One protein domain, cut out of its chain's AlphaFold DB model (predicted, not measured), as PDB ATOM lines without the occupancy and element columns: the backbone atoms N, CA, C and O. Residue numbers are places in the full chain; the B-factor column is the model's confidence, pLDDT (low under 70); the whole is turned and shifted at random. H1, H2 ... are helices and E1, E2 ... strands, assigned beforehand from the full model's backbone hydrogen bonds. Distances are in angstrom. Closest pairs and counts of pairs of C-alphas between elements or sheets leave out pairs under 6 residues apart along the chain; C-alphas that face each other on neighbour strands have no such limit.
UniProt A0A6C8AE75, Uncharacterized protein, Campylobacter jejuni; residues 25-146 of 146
ATOM      1  N   ILE A  25     133.432 145.761 162.137       86.44
ATOM      2  CA  ILE A  25     133.842 146.177 160.794       86.44
ATOM      3  C   ILE A  25     133.655 147.687 160.670       86.44
ATOM      4  O   ILE A  25     132.582 148.204 160.988       86.44
ATOM      5  N   HIS A  26     134.698 148.378 160.212       88.25
ATOM      6  CA  HIS A  26     134.672 149.823 160.014       88.25
ATOM      7  C   HIS A  26     134.249 150.187 158.591       88.25
ATOM      8  O   HIS A  26     134.820 149.687 157.619       88.25
ATOM      9  N   ASP A  27     133.370 151.184 158.464       88.06
ATOM     10  CA  ASP A  27     132.942 151.750 157.174       88.06
ATOM     11  C   ASP A  27     134.089 152.047 156.197       88.06
ATOM     12  O   ASP A  27     134.016 151.742 155.008       88.06
ATOM     13  N   SER A  28     135.190 152.609 156.705       90.25
ATOM     14  CA  SER A  28     136.361 152.971 155.894       90.25
ATOM     15  C   SER A  28     137.079 151.785 155.238       90.25
ATOM     16  O   SER A  28     137.931 151.987 154.370       90.25
ATOM     17  N   ASN A  29     136.768 150.559 155.664       92.56
ATOM     18  CA  ASN A  29     137.360 149.332 155.148       92.56
ATOM     19  C   ASN A  29     136.459 148.621 154.134       92.56
ATOM     20  O   ASN A  29     136.927 147.684 153.496       92.56
ATOM     21  N   LEU A  30     135.217 149.074 153.945       91.94
ATOM     22  CA  LEU A  30     134.274 148.454 153.023       91.94
ATOM     23  C   LEU A  30     134.760 148.508 151.573       91.94
ATOM     24  O   LEU A  30     135.063 149.567 151.017       91.94
ATOM     25  N   VAL A  31     134.770 147.341 150.936       93.31
ATOM     26  CA  VAL A  31     135.137 147.151 149.535       93.31
ATOM     27  C   VAL A  31     133.892 146.727 148.769       93.31
ATOM     28  O   VAL A  31     133.258 145.726 149.092       93.31
ATOM     29  N   LYS A  32     133.519 147.480 147.733       90.25
ATOM     30  CA  LYS A  32     132.405 147.087 146.858       90.25
ATOM     31  C   LYS A  32     132.759 145.805 146.111       90.25
ATOM     32  O   LYS A  32     133.889 145.660 145.652       90.25
ATOM     33  N   VAL A  33     131.777 144.925 145.929       86.19
ATOM     34  CA  VAL A  33     131.931 143.733 145.085       86.19
ATOM     35  C   VAL A  33     132.376 144.161 143.681       86.19
ATOM     36  O   VAL A  33     131.664 144.885 142.984       86.19
ATOM     37  N   SER A  34     133.570 143.736 143.270       69.50
ATOM     38  CA  SER A  34     134.093 143.948 141.919       69.50
ATOM     39  C   SER A  34     133.836 142.700 141.079       69.50
ATOM     40  O   SER A  34     134.374 141.642 141.395       69.50
ATOM     41  N   GLY A  35     133.035 142.800 140.018       57.50
ATOM     42  CA  GLY A  35     132.767 141.638 139.159       57.50
ATOM     43  C   GLY A  35     131.466 141.690 138.365       57.50
ATOM     44  O   GLY A  35     130.847 140.655 138.160       57.50
ATOM     45  N   GLY A  36     131.038 142.877 137.921       52.16
ATOM     46  CA  GLY A  36     129.755 143.061 137.232       52.16
ATOM     47  C   GLY A  36     129.575 142.295 135.911       52.16
ATOM     48  O   GLY A  36     128.460 142.285 135.397       52.16
ATOM     49  N   ASP A  37     130.620 141.639 135.395       52.75
ATOM     50  CA  ASP A  37     130.601 140.986 134.079       52.75
ATOM     51  C   ASP A  37     130.582 139.446 134.136       52.75
ATOM     52  O   ASP A  37     130.463 138.804 133.092       52.75
ATOM     53  N   ASP A  38     130.657 138.823 135.323       67.00
ATOM     54  CA  ASP A  38     130.451 137.374 135.448       67.00
ATOM     55  C   ASP A  38     128.952 137.069 135.595       67.00
ATOM     56  O   ASP A  38     128.328 137.300 136.636       67.00
ATOM     57  N   ALA A  39     128.362 136.542 134.521       68.88
ATOM     58  CA  ALA A  39     126.954 136.167 134.485       68.88
ATOM     59  C   ALA A  39     126.583 135.133 135.566       68.88
ATOM     60  O   ALA A  39     125.464 135.182 136.080       68.88
ATOM     61  N   TYR A  40     127.502 134.238 135.951       70.81
ATOM     62  CA  TYR A  40     127.263 133.259 137.013       70.81
ATOM     63  C   TYR A  40     127.258 133.914 138.385       70.81
ATOM     64  O   TYR A  40     126.356 133.641 139.172       70.81
ATOM     65  N   ALA A  41     128.197 134.828 138.642       75.44
ATOM     66  CA  ALA A  41     128.236 135.580 139.893       75.44
ATOM     67  C   ALA A  41     126.947 136.386 140.100       75.44
ATOM     68  O   ALA A  41     126.402 136.418 141.202       75.44
ATOM     69  N   LYS A  42     126.421 136.994 139.028       78.88
ATOM     70  CA  LYS A  42     125.161 137.743 139.086       78.88
ATOM     71  C   LYS A  42     123.964 136.846 139.403       78.88
ATOM     72  O   LYS A  42     123.203 137.174 140.304       78.88
ATOM     73  N   ILE A  43     123.809 135.725 138.693       77.00
ATOM     74  CA  ILE A  43     122.703 134.776 138.922       77.00
ATOM     75  C   ILE A  43     122.775 134.197 140.339       77.00
ATOM     76  O   ILE A  43     121.767 134.157 141.038       77.00
ATOM     77  N   ALA A  44     123.966 133.783 140.773       79.00
ATOM     78  CA  ALA A  44     124.192 133.226 142.098       79.00
ATOM     79  C   ALA A  44     123.837 134.235 143.202       79.00
ATOM     80  O   ALA A  44     123.121 133.900 144.143       79.00
ATOM     81  N   LEU A  45     124.276 135.489 143.051       81.88
ATOM     82  CA  LEU A  45     123.983 136.547 144.011       81.88
ATOM     83  C   LEU A  45     122.499 136.935 144.020       81.88
ATOM     84  O   LEU A  45     121.941 137.165 145.086       81.88
ATOM     85  N   ASP A  46     121.857 137.017 142.853       81.00
ATOM     86  CA  ASP A  46     120.430 137.334 142.765       81.00
ATOM     87  C   ASP A  46     119.564 136.241 143.412       81.00
ATOM     88  O   ASP A  46     118.606 136.579 144.103       81.00
ATOM     89  N   ASN A  47     119.939 134.962 143.279       77.94
ATOM     90  CA  ASN A  47     119.272 133.858 143.978       77.94
ATOM     91  C   ASN A  47     119.473 133.927 145.502       77.94
ATOM     92  O   ASN A  47     118.514 133.775 146.254       77.94
ATOM     93  N   ALA A  48     120.699 134.188 145.964       82.88
ATOM     94  CA  ALA A  48     121.026 134.202 147.392       82.88
ATOM     95  C   ALA A  48     120.434 135.404 148.152       82.88
ATOM     96  O   ALA A  48     120.223 135.328 149.359       82.88
ATOM     97  N   LYS A  49     120.144 136.521 147.468       84.62
ATOM     98  CA  LYS A  49     119.598 137.733 148.104       84.62
ATOM     99  C   LYS A  49     118.307 137.490 148.878       84.62
ATOM    100  O   LYS A  49     118.121 138.128 149.906       84.62
ATOM    101  N   GLU A  50     117.420 136.625 148.393       82.94
ATOM    102  CA  GLU A  50     116.171 136.336 149.108       82.94
ATOM    103  C   GLU A  50     116.448 135.584 150.418       82.94
ATOM    104  O   GLU A  50     115.957 135.994 151.465       82.94
ATOM    105  N   GLU A  51     117.345 134.591 150.405       84.38
ATOM    106  CA  GLU A  51     117.781 133.889 151.624       84.38
ATOM    107  C   GLU A  51     118.459 134.840 152.623       84.38
ATOM    108  O   GLU A  51     118.207 134.774 153.827       84.38
ATOM    109  N   MET A  52     119.280 135.776 152.134       87.12
ATOM    110  CA  MET A  52     119.907 136.794 152.982       87.12
ATOM    111  C   MET A  52     118.859 137.680 153.668       87.12
ATOM    112  O   MET A  52     118.981 137.963 154.860       87.12
ATOM    113  N   LYS A  53     117.833 138.132 152.935       86.88
ATOM    114  CA  LYS A  53     116.762 138.974 153.495       86.88
ATOM    115  C   LYS A  53     115.978 138.248 154.577       86.88
ATOM    116  O   LYS A  53     115.657 138.871 155.589       86.88
ATOM    117  N   ASP A  54     115.707 136.961 154.378       85.12
ATOM    118  CA  ASP A  54     115.014 136.126 155.358       85.12
ATOM    119  C   ASP A  54     115.853 135.960 156.636       85.12
ATOM    120  O   ASP A  54     115.354 136.204 157.736       85.12
ATOM    121  N   GLU A  55     117.146 135.640 156.508       84.56
ATOM    122  CA  GLU A  55     118.063 135.477 157.651       84.56
ATOM    123  C   GLU A  55     118.276 136.778 158.440       84.56
ATOM    124  O   GLU A  55     118.308 136.778 159.673       84.56
ATOM    125  N   PHE A  56     118.396 137.913 157.746       83.19
ATOM    126  CA  PHE A  56     118.523 139.229 158.378       83.19
ATOM    127  C   PHE A  56     117.189 139.870 158.759       83.19
ATOM    128  O   PHE A  56     117.181 140.879 159.469       83.19
ATOM    129  N   ASN A  57     116.064 139.289 158.337       86.50
ATOM    130  CA  ASN A  57     114.724 139.838 158.516       86.50
ATOM    131  C   ASN A  57     114.641 141.322 158.078       86.50
ATOM    132  O   ASN A  57     114.145 142.192 158.808       86.50
ATOM    133  N   THR A  58     115.204 141.631 156.903       83.94
ATOM    134  CA  THR A  58     115.277 142.991 156.343       83.94
ATOM    135  C   THR A  58     115.412 142.973 154.822       83.94
ATOM    136  O   THR A  58     116.167 142.185 154.266       83.94
ATOM    137  N   ASP A  59     114.745 143.908 154.144       84.12
ATOM    138  CA  ASP A  59     114.863 144.088 152.688       84.12
ATOM    139  C   ASP A  59     116.066 144.953 152.272       84.12
ATOM    140  O   ASP A  59     116.410 145.024 151.092       84.12
ATOM    141  N   ASN A  60     116.695 145.641 153.230       84.94
ATOM    142  CA  ASN A  60     117.711 146.666 152.981       84.94
ATOM    143  C   ASN A  60     119.107 146.174 153.373       84.94
ATOM    144  O   ASN A  60     119.703 146.674 154.327       84.94
ATOM    145  N   LEU A  61     119.608 145.185 152.635       89.81
ATOM    146  CA  LEU A  61     120.951 144.646 152.821       89.81
ATOM    147  C   LEU A  61     121.959 145.287 151.875       89.81
ATOM    148  O   LEU A  61     121.695 145.495 150.688       89.81
ATOM    149  N   GLU A  62     123.146 145.548 152.404       91.62
ATOM    150  CA  GLU A  62     124.313 145.946 151.631       91.62
ATOM    151  C   GLU A  62     125.268 144.758 151.518       91.62
ATOM    152  O   GLU A  62     125.538 144.072 152.501       91.62
ATOM    153  N   ILE A  63     125.789 144.510 150.315       91.06
ATOM    154  CA  ILE A  63     126.701 143.394 150.050       91.06
ATOM    155  C   ILE A  63     128.054 143.957 149.630       91.06
ATOM    156  O   ILE A  63     128.160 144.728 148.670       91.06
ATOM    157  N   TYR A  64     129.090 143.535 150.341       92.75
ATOM    158  CA  TYR A  64     130.469 143.945 150.147       92.75
ATOM    159  C   TYR A  64     131.360 142.740 149.852       92.75
ATOM    160  O   TYR A  64     131.025 141.592 150.141       92.75
ATOM    161  N   ALA A  65     132.514 143.009 149.251       93.06
ATOM    162  CA  ALA A  65     133.528 141.995 149.018       93.06
ATOM    163  C   ALA A  65     134.133 141.551 150.357       93.06
ATOM    164  O   ALA A  65     134.264 142.369 151.279       93.06
ATOM    165  N   ILE A  66     134.528 140.281 150.468       92.81
ATOM    166  CA  ILE A  66     135.088 139.740 151.713       92.81
ATOM    167  C   ILE A  66     136.398 140.431 152.123       92.81
ATOM    168  O   ILE A  66     136.742 140.470 153.298       92.81
ATOM    169  N   GLU A  67     137.095 141.098 151.195       95.00
ATOM    170  CA  GLU A  67     138.226 141.994 151.479       95.00
ATOM    171  C   GLU A  67     137.908 143.074 152.517       95.00
ATOM    172  O   GLU A  67     138.829 143.583 153.158       95.00
ATOM    173  N   SER A  68     136.627 143.401 152.708       94.06
ATOM    174  CA  SER A  68     136.173 144.373 153.703       94.06
ATOM    175  C   SER A  68     136.571 143.994 155.128       94.06
ATOM    176  O   SER A  68     136.841 144.880 155.935       94.06
ATOM    177  N   ILE A  69     136.672 142.694 155.440       93.25
ATOM    178  CA  ILE A  69     137.057 142.247 156.785       93.25
ATOM    179  C   ILE A  69     138.574 142.250 156.986       93.25
ATOM    180  O   ILE A  69     139.033 142.223 158.117       93.25
ATOM    181  N   LYS A  70     139.385 142.328 155.923       95.12
ATOM    182  CA  LYS A  70     140.838 142.079 155.970       95.12
ATOM    183  C   LYS A  70     141.592 142.872 157.039       95.12
ATOM    184  O   LYS A  70     142.581 142.389 157.579       95.12
ATOM    185  N   LYS A  71     141.198 144.123 157.276       94.25
ATOM    186  CA  LYS A  71     141.858 144.988 158.265       94.25
ATOM    187  C   LYS A  71     141.329 144.775 159.681       94.25
ATOM    188  O   LYS A  71     142.096 144.953 160.622       94.25
ATOM    189  N   ASP A  72     140.055 144.420 159.809       92.31
ATOM    190  CA  ASP A  72     139.353 144.329 161.089       92.31
ATOM    191  C   ASP A  72     139.406 142.900 161.673       92.31
ATOM    192  O   ASP A  72     139.623 142.742 162.872       92.31
ATOM    193  N   ASP A  73     139.318 141.865 160.828       91.88
ATOM    194  CA  ASP A  73     139.568 140.445 161.133       91.88
ATOM    195  C   ASP A  73     140.553 139.813 160.116       91.88
ATOM    196  O   ASP A  73     140.166 139.031 159.241       91.88
ATOM    197  N   PRO A  74     141.858 140.141 160.187       93.50
ATOM    198  CA  PRO A  74     142.859 139.568 159.284       93.50
ATOM    199  C   PRO A  74     143.019 138.051 159.447       93.50
ATOM    200  O   PRO A  74     143.417 137.378 158.497       93.50
ATOM    201  N   HIS A  75     142.736 137.507 160.637       92.25
ATOM    202  CA  HIS A  75     142.868 136.075 160.884       92.25
ATOM    203  C   HIS A  75     141.796 135.292 160.129       92.25
ATOM    204  O   HIS A  75     142.134 134.332 159.437       92.25
ATOM    205  N   GLU A  76     140.537 135.727 160.219       92.25
ATOM    206  CA  GLU A  76     139.461 135.094 159.459       92.25
ATOM    207  C   GLU A  76     139.647 135.291 157.961       92.25
ATOM    208  O   GLU A  76     139.543 134.336 157.195       92.25
ATOM    209  N   TYR A  77     140.042 136.496 157.537       93.62
ATOM    210  CA  TYR A  77     140.342 136.747 156.131       93.62
ATOM    211  C   TYR A  77     141.364 135.742 155.576       93.62
ATOM    212  O   TYR A  77     141.160 135.182 154.499       93.62
ATOM    213  N   ASP A  78     142.440 135.453 156.312       94.81
ATOM    214  CA  ASP A  78     143.439 134.463 155.900       94.81
ATOM    215  C   ASP A  78     142.879 133.030 155.827       94.81
ATOM    216  O   ASP A  78     143.310 132.249 154.968       94.81
ATOM    217  N   VAL A  79     141.939 132.661 156.704       92.94
ATOM    218  CA  VAL A  79     141.240 131.363 156.667       92.94
ATOM    219  C   VAL A  79     140.381 131.266 155.408       92.94
ATOM    220  O   VAL A  79     140.543 130.318 154.631       92.94
ATOM    221  N   ILE A  80     139.568 132.286 155.139       92.50
ATOM    222  CA  ILE A  80     138.705 132.356 153.956       92.50
ATOM    223  C   ILE A  80     139.532 132.321 152.668       92.50
ATOM    224  O   ILE A  80     139.226 131.572 151.742       92.50
ATOM    225  N   GLN A  81     140.647 133.054 152.593       93.94
ATOM    226  CA  GLN A  81     141.508 133.033 151.403       93.94
ATOM    227  C   GLN A  81     142.093 131.640 151.120       93.94
ATOM    228  O   GLN A  81     142.291 131.270 149.955       93.94
ATOM    229  N   ARG A  82     142.353 130.830 152.156       93.25
ATOM    230  CA  ARG A  82     142.770 129.430 151.974       93.25
ATOM    231  C   ARG A  82     141.625 128.579 151.428       93.25
ATOM    232  O   ARG A  82     141.878 127.805 150.504       93.25
ATOM    233  N   ALA A  83     140.404 128.748 151.935       91.12
ATOM    234  CA  ALA A  83     139.214 128.063 151.424       91.12
ATOM    235  C   ALA A  83     138.932 128.442 149.957       91.12
ATOM    236  O   ALA A  83     138.887 127.566 149.092       91.12
ATOM    237  N   LEU A  84     138.911 129.740 149.633       91.31
ATOM    238  CA  LEU A  84     138.767 130.254 148.264       91.31
ATOM    239  C   LEU A  84     139.819 129.678 147.311       91.31
ATOM    240  O   LEU A  84     139.523 129.380 146.153       91.31
ATOM    241  N   LYS A  85     141.062 129.496 147.772       93.75
ATOM    242  CA  LYS A  85     142.117 128.867 146.965       93.75
ATOM    243  C   LYS A  85     141.801 127.403 146.644       93.75
ATOM    244  O   LYS A  85     142.071 126.984 145.520       93.75
ATOM    245  N   VAL A  86     141.260 126.641 147.596       92.00
ATOM    246  CA  VAL A  86     140.819 125.253 147.370       92.00
ATOM    247  C   VAL A  86     139.649 125.230 146.387       92.00
ATOM    248  O   VAL A  86     139.710 124.517 145.389       92.00
ATOM    249  N   MET A  87     138.650 126.089 146.581       89.38
ATOM    250  CA  MET A  87     137.472 126.142 145.711       89.38
ATOM    251  C   MET A  87     137.805 126.560 144.279       89.38
ATOM    252  O   MET A  87     137.312 125.956 143.330       89.38
ATOM    253  N   LYS A  88     138.751 127.485 144.081       89.19
ATOM    254  CA  LYS A  88     139.283 127.805 142.742       89.19
ATOM    255  C   LYS A  88     139.881 126.585 142.034       89.19
ATOM    256  O   LYS A  88     139.788 126.489 140.812       89.19
ATOM    257  N   GLN A  89     140.486 125.649 142.769       90.69
ATOM    258  CA  GLN A  89     140.983 124.402 142.179       90.69
ATOM    259  C   GLN A  89     139.841 123.463 141.787       90.69
ATOM    260  O   GLN A  89     139.939 122.815 140.748       90.69
ATOM    261  N   GLU A  90     138.768 123.385 142.573       88.31
ATOM    262  CA  GLU A  90     137.597 122.570 142.230       88.31
ATOM    263  C   GLU A  90     136.821 123.161 141.039       88.31
ATOM    264  O   GLU A  90     136.406 122.404 140.156       88.31
ATOM    265  N   ILE A  91     136.755 124.494 140.923       85.56
ATOM    266  CA  ILE A  91     136.243 125.191 139.730       85.56
ATOM    267  C   ILE A  91     137.094 124.864 138.499       85.56
ATOM    268  O   ILE A  91     136.565 124.473 137.462       85.56
ATOM    269  N   ALA A  92     138.425 124.941 138.608       85.56
ATOM    270  CA  ALA A  92     139.321 124.597 137.501       85.56
ATOM    271  C   ALA A  92     139.213 123.119 137.071       85.56
ATOM    272  O   ALA A  92     139.475 122.788 135.916       85.56
ATOM    273  N   LYS A  93     138.813 122.230 137.990       86.38
ATOM    274  CA  LYS A  93     138.513 120.814 137.712       86.38
ATOM    275  C   LYS A  93     137.089 120.593 137.184       86.38
ATOM    276  O   LYS A  93     136.741 119.450 136.895       86.38
ATOM    277  N   GLY A  94     136.272 121.642 137.080       79.19
ATOM    278  CA  GLY A  94     134.884 121.577 136.620       79.19
ATOM    279  C   GLY A  94     133.921 120.900 137.599       79.19
ATOM    280  O   GLY A  94     132.864 120.443 137.177       79.19
ATOM    281  N   LYS A  95     134.282 120.789 138.882       81.62
ATOM    282  CA  LYS A  95     133.418 120.191 139.913       81.62
ATOM    283  C   LYS A  95     132.442 121.199 140.521       81.62
ATOM    284  O   LYS A  95     131.317 120.832 140.837       81.62
ATOM    285  N   THR A  96     132.868 122.454 140.607       80.81
ATOM    286  CA  THR A  96     132.072 123.588 141.084       80.81
ATOM    287  C   THR A  96     131.975 124.608 139.954       80.81
ATOM    288  O   THR A  96     132.941 124.820 139.221       80.81
ATOM    289  N   VAL A  97     130.811 125.228 139.774       82.12
ATOM    290  CA  VAL A  97     130.593 126.247 138.732       82.12
ATOM    291  C   VAL A  97     131.009 127.619 139.239       82.12
ATOM    292  O   VAL A  97     131.638 128.391 138.519       82.12
ATOM    293  N   TYR A  98     130.664 127.914 140.488       86.12
ATOM    294  CA  TYR A  98     130.928 129.196 141.115       86.12
ATOM    295  C   TYR A  98     131.082 129.011 142.622       86.12
ATOM    296  O   TYR A  98     130.326 128.265 143.233       86.12
ATOM    297  N   TYR A  99     132.056 129.700 143.205       87.81
ATOM    298  CA  TYR A  99     132.196 129.819 144.648       87.81
ATOM    299  C   TYR A  99     132.732 131.202 144.979       87.81
ATOM    300  O   TYR A  99     133.727 131.636 144.384       87.81
ATOM    301  N   ASN A 100     132.096 131.880 145.928       90.19
ATOM    302  CA  ASN A 100     132.611 133.123 146.477       90.19
ATOM    303  C   ASN A 100     132.058 133.385 147.878       90.19
ATOM    304  O   ASN A 100     131.020 132.839 148.248       90.19
ATOM    305  N   GLU A 101     132.725 134.274 148.608       92.19
ATOM    306  CA  GLU A 101     132.284 134.743 149.919       92.19
ATOM    307  C   GLU A 101     132.136 136.264 149.932       92.19
ATOM    308  O   GLU A 101     132.880 136.997 149.271       92.19
ATOM    309  N   PHE A 102     131.160 136.736 150.698       92.25
ATOM    310  CA  PHE A 102     130.764 138.133 150.792       92.25
ATOM    311  C   PHE A 102     130.622 138.563 152.245       92.25
ATOM    312  O   PHE A 102     130.401 137.743 153.132       92.25
ATOM    313  N   LEU A 103     130.681 139.873 152.471       93.38
ATOM    314  CA  LEU A 103     130.229 140.483 153.713       93.38
ATOM    315  C   LEU A 103     128.848 141.102 153.479       93.38
ATOM    316  O   LEU A 103     128.717 142.048 152.702       93.38
ATOM    317  N   VAL A 104     127.829 140.585 154.159       92.38
ATOM    318  CA  VAL A 104     126.458 141.109 154.123       92.38
ATOM    319  C   VAL A 104     126.238 141.978 155.352       92.38
ATOM    320  O   VAL A 104     126.555 141.557 156.461       92.38
ATOM    321  N   VAL A 105     125.727 143.193 155.161       91.19
ATOM    322  CA  VAL A 105     125.581 144.215 156.205       91.19
ATOM    323  C   VAL A 105     124.135 144.704 156.258       91.19
ATOM    324  O   VAL A 105     123.598 145.189 155.263       91.19
ATOM    325  N   ASP A 106     123.537 144.657 157.448       89.56
ATOM    326  CA  ASP A 106     122.306 145.368 157.783       89.56
ATOM    327  C   ASP A 106     122.618 146.597 158.646       89.56
ATOM    328  O   ASP A 106     122.894 146.515 159.847       89.56
ATOM    329  N   ARG A 107     122.506 147.778 158.032       84.31
ATOM    330  CA  ARG A 107     122.711 149.078 158.690       84.31
ATOM    331  C   ARG A 107     121.684 149.380 159.777       84.31
ATOM    332  O   ARG A 107     121.951 150.191 160.659       84.31
ATOM    333  N   LYS A 108     120.492 148.781 159.714       84.75
ATOM    334  CA  LYS A 108     119.424 149.044 160.685       84.75
ATOM    335  C   LYS A 108     119.740 148.408 162.033       84.75
ATOM    336  O   LYS A 108     119.485 149.017 163.071       84.75
ATOM    337  N   THR A 109     120.268 147.189 162.012       81.81
ATOM    338  CA  THR A 109     120.647 146.443 163.217       81.81
ATOM    339  C   THR A 109     122.132 146.562 163.550       81.81
ATOM    340  O   THR A 109     122.531 146.137 164.632       81.81
ATOM    341  N   ASN A 110     122.929 147.181 162.669       84.75
ATOM    342  CA  ASN A 110     124.392 147.188 162.725       84.75
ATOM    343  C   ASN A 110     124.972 145.771 162.786       84.75
ATOM    344  O   ASN A 110     126.008 145.539 163.408       84.75
ATOM    345  N   TRP A 111     124.290 144.817 162.159       85.00
ATOM    346  CA  TRP A 111     124.731 143.439 162.077       85.00
ATOM    347  C   TRP A 111     125.388 143.198 160.722       85.00
ATOM    348  O   TRP A 111     124.930 143.705 159.699       85.00
ATOM    349  N   ALA A 112     126.463 142.419 160.707       89.75
ATOM    350  CA  ALA A 112     127.035 141.905 159.478       89.75
ATOM    351  C   ALA A 112     127.375 140.419 159.615       89.75
ATOM    352  O   ALA A 112     127.622 139.923 160.716       89.75
ATOM    353  N   ALA A 113     127.387 139.695 158.506       90.88
ATOM    354  CA  ALA A 113     127.765 138.289 158.477       90.88
ATOM    355  C   ALA A 113     128.530 137.962 157.201       90.88
ATOM    356  O   ALA A 113     128.322 138.578 156.153       90.88
ATOM    357  N   GLU A 114     129.409 136.980 157.312       91.94
ATOM    358  CA  GLU A 114     130.006 136.353 156.141       91.94
ATOM    359  C   GLU A 114     128.975 135.458 155.484       91.94
ATOM    360  O   GLU A 114     128.244 134.737 156.169       91.94
ATOM    361  N   TRP A 115     128.917 135.520 154.162       90.88
ATOM    362  CA  TRP A 115     127.982 134.744 153.373       90.88
ATOM    363  C   TRP A 115     128.715 134.051 152.241       90.88
ATOM    364  O   TRP A 115     129.302 134.727 151.392       90.88
ATOM    365  N   ASP A 116     128.670 132.725 152.210       90.69
ATOM    366  CA  ASP A 116     129.191 131.945 151.097       90.69
ATOM    367  C   ASP A 116     128.082 131.614 150.098       90.69
ATOM    368  O   ASP A 116     126.906 131.458 150.437       90.69
ATOM    369  N   ILE A 117     128.471 131.548 148.829       88.56
ATOM    370  CA  ILE A 117     127.636 131.010 147.765       88.56
ATOM    371  C   ILE A 117     128.469 129.981 147.017       88.56
ATOM    372  O   ILE A 117     129.492 130.328 146.426       88.56
ATOM    373  N   GLU A 118     128.000 128.741 147.001       87.56
ATOM    374  CA  GLU A 118     128.591 127.625 146.273       87.56
ATOM    375  C   GLU A 118     127.565 127.069 145.288       87.56
ATOM    376  O   GLU A 118     126.482 126.633 145.668       87.56
ATOM    377  N   CYS A 119     127.892 127.084 144.001       83.38
ATOM    378  CA  CYS A 119     127.035 126.542 142.957       83.38
ATOM    379  C   CYS A 119     127.686 125.300 142.353       83.38
ATOM    380  O   CYS A 119     128.710 125.390 141.664       83.38
ATOM    381  N   ASP A 120     127.056 124.154 142.584       74.75
ATOM    382  CA  ASP A 120     127.568 122.849 142.185       74.75
ATOM    383  C   ASP A 120     127.004 122.363 140.855       74.75
ATOM    384  O   ASP A 120     125.903 122.711 140.423       74.75
ATOM    385  N   HIS A 121     127.763 121.472 140.222       65.50
ATOM    386  CA  HIS A 121     127.353 120.752 139.024       65.50
ATOM    387  C   HIS A 121     126.768 119.371 139.383       65.50
ATOM    388  O   HIS A 121     127.249 118.328 138.927       65.50
ATOM    389  N   LEU A 122     125.728 119.317 140.215       53.09
ATOM    390  CA  LEU A 122     125.053 118.043 140.471       53.09
ATOM    391  C   LEU A 122     124.067 117.727 139.324       53.09
ATOM    392  O   LEU A 122     123.062 118.406 139.134       53.09
ATOM    393  N   ASP A 123     124.411 116.680 138.559       46.00
ATOM    394  CA  ASP A 123     123.564 115.869 137.660       46.00
ATOM    395  C   ASP A 123     123.294 116.234 136.175       46.00
ATOM    396  O   ASP A 123     122.330 115.698 135.631       46.00
ATOM    397  N   ARG A 124     124.130 117.009 135.445       40.88
ATOM    398  CA  ARG A 124     124.329 116.949 133.948       40.88
ATOM    399  C   ARG A 124     125.044 118.195 133.397       40.88
ATOM    400  O   ARG A 124     124.904 119.251 133.997       40.88
ATOM    401  N   PRO A 125     125.720 118.123 132.223       40.72
ATOM    402  CA  PRO A 125     126.230 119.308 131.528       40.72
ATOM    403  C   PRO A 125     125.065 120.240 131.176       40.72
ATOM    404  O   PRO A 125     124.233 119.922 130.324       40.72
ATOM    405  N   ILE A 126     124.967 121.375 131.866       45.12
ATOM    406  CA  ILE A 126     123.859 122.316 131.695       45.12
ATOM    407  C   ILE A 126     123.984 123.013 130.333       45.12
ATOM    408  O   ILE A 126     124.910 123.783 130.079       45.12
ATOM    409  N   LYS A 127     122.984 122.802 129.468       40.62
ATOM    410  CA  LYS A 127     122.547 123.843 128.531       40.62
ATOM    411  C   LYS A 127     121.982 124.986 129.373       40.62
ATOM    412  O   LYS A 127     120.972 124.810 130.048       40.62
ATOM    413  N   LEU A 128     122.674 126.119 129.347       50.50
ATOM    414  CA  LEU A 128     122.383 127.328 130.114       50.50
ATOM    415  C   LEU A 128     121.005 127.901 129.763       50.50
ATOM    416  O   LEU A 128     120.858 128.663 128.811       50.50
ATOM    417  N   SER A 129     120.003 127.537 130.557       43.91
ATOM    418  CA  SER A 129     118.789 128.325 130.763       43.91
ATOM    419  C   SER A 129     118.209 128.004 132.150       43.91
ATOM    420  O   SER A 129     117.409 127.085 132.301       43.91
ATOM    421  N   ASN A 130     118.640 128.774 133.153       50.56
ATOM    422  CA  ASN A 130     117.913 129.112 134.390       50.56
ATOM    423  C   ASN A 130     117.829 128.140 135.593       50.56
ATOM    424  O   ASN A 130     117.161 128.506 136.551       50.56
ATOM    425  N   ASN A 131     118.538 127.003 135.650       52.19
ATOM    426  CA  ASN A 131     118.508 126.103 136.830       52.19
ATOM    427  C   ASN A 131     119.906 125.808 137.423       52.19
ATOM    428  O   ASN A 131     120.310 124.651 137.517       52.19
ATOM    429  N   VAL A 132     120.669 126.840 137.801       61.00
ATOM    430  CA  VAL A 132     121.886 126.652 138.617       61.00
ATOM    431  C   VAL A 132     121.446 126.461 140.069       61.00
ATOM    432  O   VAL A 132     120.842 127.367 140.638       61.00
ATOM    433  N   ASN A 133     121.714 125.289 140.652       68.75
ATOM    434  CA  ASN A 133     121.444 125.038 142.066       68.75
ATOM    435  C   ASN A 133     122.631 125.554 142.886       68.75
ATOM    436  O   ASN A 133     123.742 125.038 142.751       68.75
ATOM    437  N   CYS A 134     122.402 126.591 143.684       77.44
ATOM    438  CA  CYS A 134     123.410 127.154 144.568       77.44
ATOM    439  C   CYS A 134     123.010 126.872 146.007       77.44
ATOM    440  O   CYS A 134     121.869 127.104 146.395       77.44
ATOM    441  N   ARG A 135     123.964 126.394 146.795       81.44
ATOM    442  CA  ARG A 135     123.900 126.492 148.242       81.44
ATOM    443  C   ARG A 135     124.366 127.891 148.626       81.44
ATOM    444  O   ARG A 135     125.373 128.370 148.109       81.44
ATOM    445  N   SER A 136     123.633 128.540 149.516       84.69
ATOM    446  CA  SER A 136     124.005 129.846 150.038       84.69
ATOM    447  C   SER A 136     123.669 129.923 151.525       84.69
ATOM    448  O   SER A 136     122.778 129.215 152.000       84.69
ATOM    449  N   GLY A 137     124.447 130.682 152.291       83.44
ATOM    450  CA  GLY A 137     124.219 130.799 153.725       83.44
ATOM    451  C   GLY A 137     125.323 131.535 154.466       83.44
ATOM    452  O   GLY A 137     126.301 131.996 153.885       83.44
ATOM    453  N   ILE A 138     125.151 131.633 155.783       82.75
ATOM    454  CA  ILE A 138     126.168 132.188 156.678       82.75
ATOM    455  C   ILE A 138     127.349 131.211 156.756       82.75
ATOM    456  O   ILE A 138     127.165 130.074 157.200       82.75
ATOM    457  N   SER A 139     128.546 131.670 156.383       77.25
ATOM    458  CA  SER A 139     129.710 130.793 156.199       77.25
ATOM    459  C   SER A 139     130.434 130.466 157.506       77.25
ATOM    460  O   SER A 139     130.658 129.296 157.826       77.25
ATOM    461  N   SER A 140     130.804 131.488 158.286       72.62
ATOM    462  CA  SER A 140     131.658 131.289 159.462       72.62
ATOM    463  C   SER A 140     131.339 132.230 160.628       72.62
ATOM    464  O   SER A 140     131.171 131.775 161.766       72.62
ATOM    465  N   LYS A 141     131.214 133.539 160.364       79.44
ATOM    466  CA  LYS A 141     131.199 134.562 161.414       79.44
ATOM    467  C   LYS A 141     130.125 135.624 161.246       79.44
ATOM    468  O   LYS A 141     129.634 135.935 160.163       79.44
ATOM    469  N   ARG A 142     129.793 136.202 162.400       84.00
ATOM    470  CA  ARG A 142     128.914 137.357 162.570       84.00
ATOM    471  C   ARG A 142     129.710 138.491 163.209       84.00
ATOM    472  O   ARG A 142     130.490 138.260 164.131       84.00
ATOM    473  N   TYR A 143     129.462 139.704 162.745       83.19
ATOM    474  CA  TYR A 143     130.149 140.932 163.117       83.19
ATOM    475  C   TYR A 143     129.152 142.009 163.543       83.19
ATOM    476  O   TYR A 143     127.978 141.971 163.175       83.19
ATOM    477  N   ASN A 144     129.649 143.009 164.266       82.69
ATOM    478  CA  ASN A 144     128.954 144.273 164.454       82.69
ATOM    479  C   ASN A 144     129.529 145.258 163.456       82.69
ATOM    480  O   ASN A 144     130.707 145.215 163.092       82.69
ATOM    481  N   PHE A 145     128.678 146.175 163.060       73.00
ATOM    482  CA  PHE A 145     128.972 147.182 162.080       73.00
ATOM    483  C   PHE A 145     129.007 148.560 162.751       73.00
ATOM    484  O   PHE A 145     128.148 148.856 163.587       73.00
ATOM    485  N   LYS A 146     130.000 149.397 162.428       68.81
ATOM    486  CA  LYS A 146     130.088 150.767 162.950       68.81
ATOM    487  C   LYS A 146     130.584 151.777 161.922       68.81
ATOM    488  O   LYS A 146     131.552 151.479 161.185       68.81
TER     489      LYS A 146
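This is residues 25 to 146 of the 146 residues of an uncharacterized protein of Campylobacter jejuni (UniProt A0A6C8AE75). A twisted sheet of four strands, E1 to E4, is held between two long helices, H1 over one face and H3 over the other, with the short H2 on the same side as H3. Residues 123 to 129 of the E3 to E4 link stick out. You are reading 122 residues with three named helices and four named strands, in the order H1 E1 H2 H3 E2 E3 E4; the sheet runs E1 E2 E3 E4, all antiparallel, and the class is mixed, helices and strands. The whole is compact, with a radius of gyration of the C-alphas of 14.6 A and spans of 45 by 30 by 24 A.

Start at C-alpha 25, (133.842, 146.177, 160.794); residues 25 to 38 hold no named element. Find C-alpha 39 at (126.954, 136.167, 134.485), where H1 begins; it runs through residues 39 to 56, 25.5 A, with a kink of 36 degrees near residue 50. E1 follows at residues 62 to 65 and H2 at residues 66 to 69. H3, residues 74 to 92, covers 26.7 A. Then read E2, residues 96 to 106, 29.1 A, and E3, residues 111 to 120, 28.8 A. E4, residues 134 to 145, 27.2 A, bends by 69 degrees at residue 141 and ends at C-alpha 145, (128.972, 147.182, 162.080).

Begin with the sheet, whose edge strands are E1 and E4. Look for N 64 and O 103, 2.8 A, between E1 and E2. E2, E3 and E4 form a meander, each strand the antiparallel neighbour of the one before; hairpin E2 and E3 has N 102 and O 115 at 2.8 A, hairpin E3 and E4 N 143 and O 112 at 2.7 A, each within hydrogen-bond range. H1 and H3 are on opposite faces, making three layers, helices on both faces of a sheet. H1 comes closest to E4 at the C-alphas of Ala 48 and Ser 136, 5.9 A. H3 runs along the strands, at 5 degrees to E2 on the local plane and a height over the sheet of 9.2 A; its closest C-alphas to E2 are Glu 90 and Thr 96, 5.7 A. H2, on the same face as H3, lies over E2 and only just touches H3, with 3 pairs of C-alphas within 8 A, by residue 77 of H3 alone; Ile 69 and Tyr 77 are their closest C-alphas, 6.4 A. H1 and H3 are apart. Every O i to N i+4 pair is within hydrogen-bond range in H3, 12 of 14 are in H1, and H2 is too short for one.

The farthest C-alphas are those of Arg 124 and Lys 146, 44.9 A apart. The printed part has no cut, and E3 to E4 is its one long link. The mean pLDDT of the printed part is 81.7; look for values under 70 at residues 34 to 39, 121 to 133 and 146.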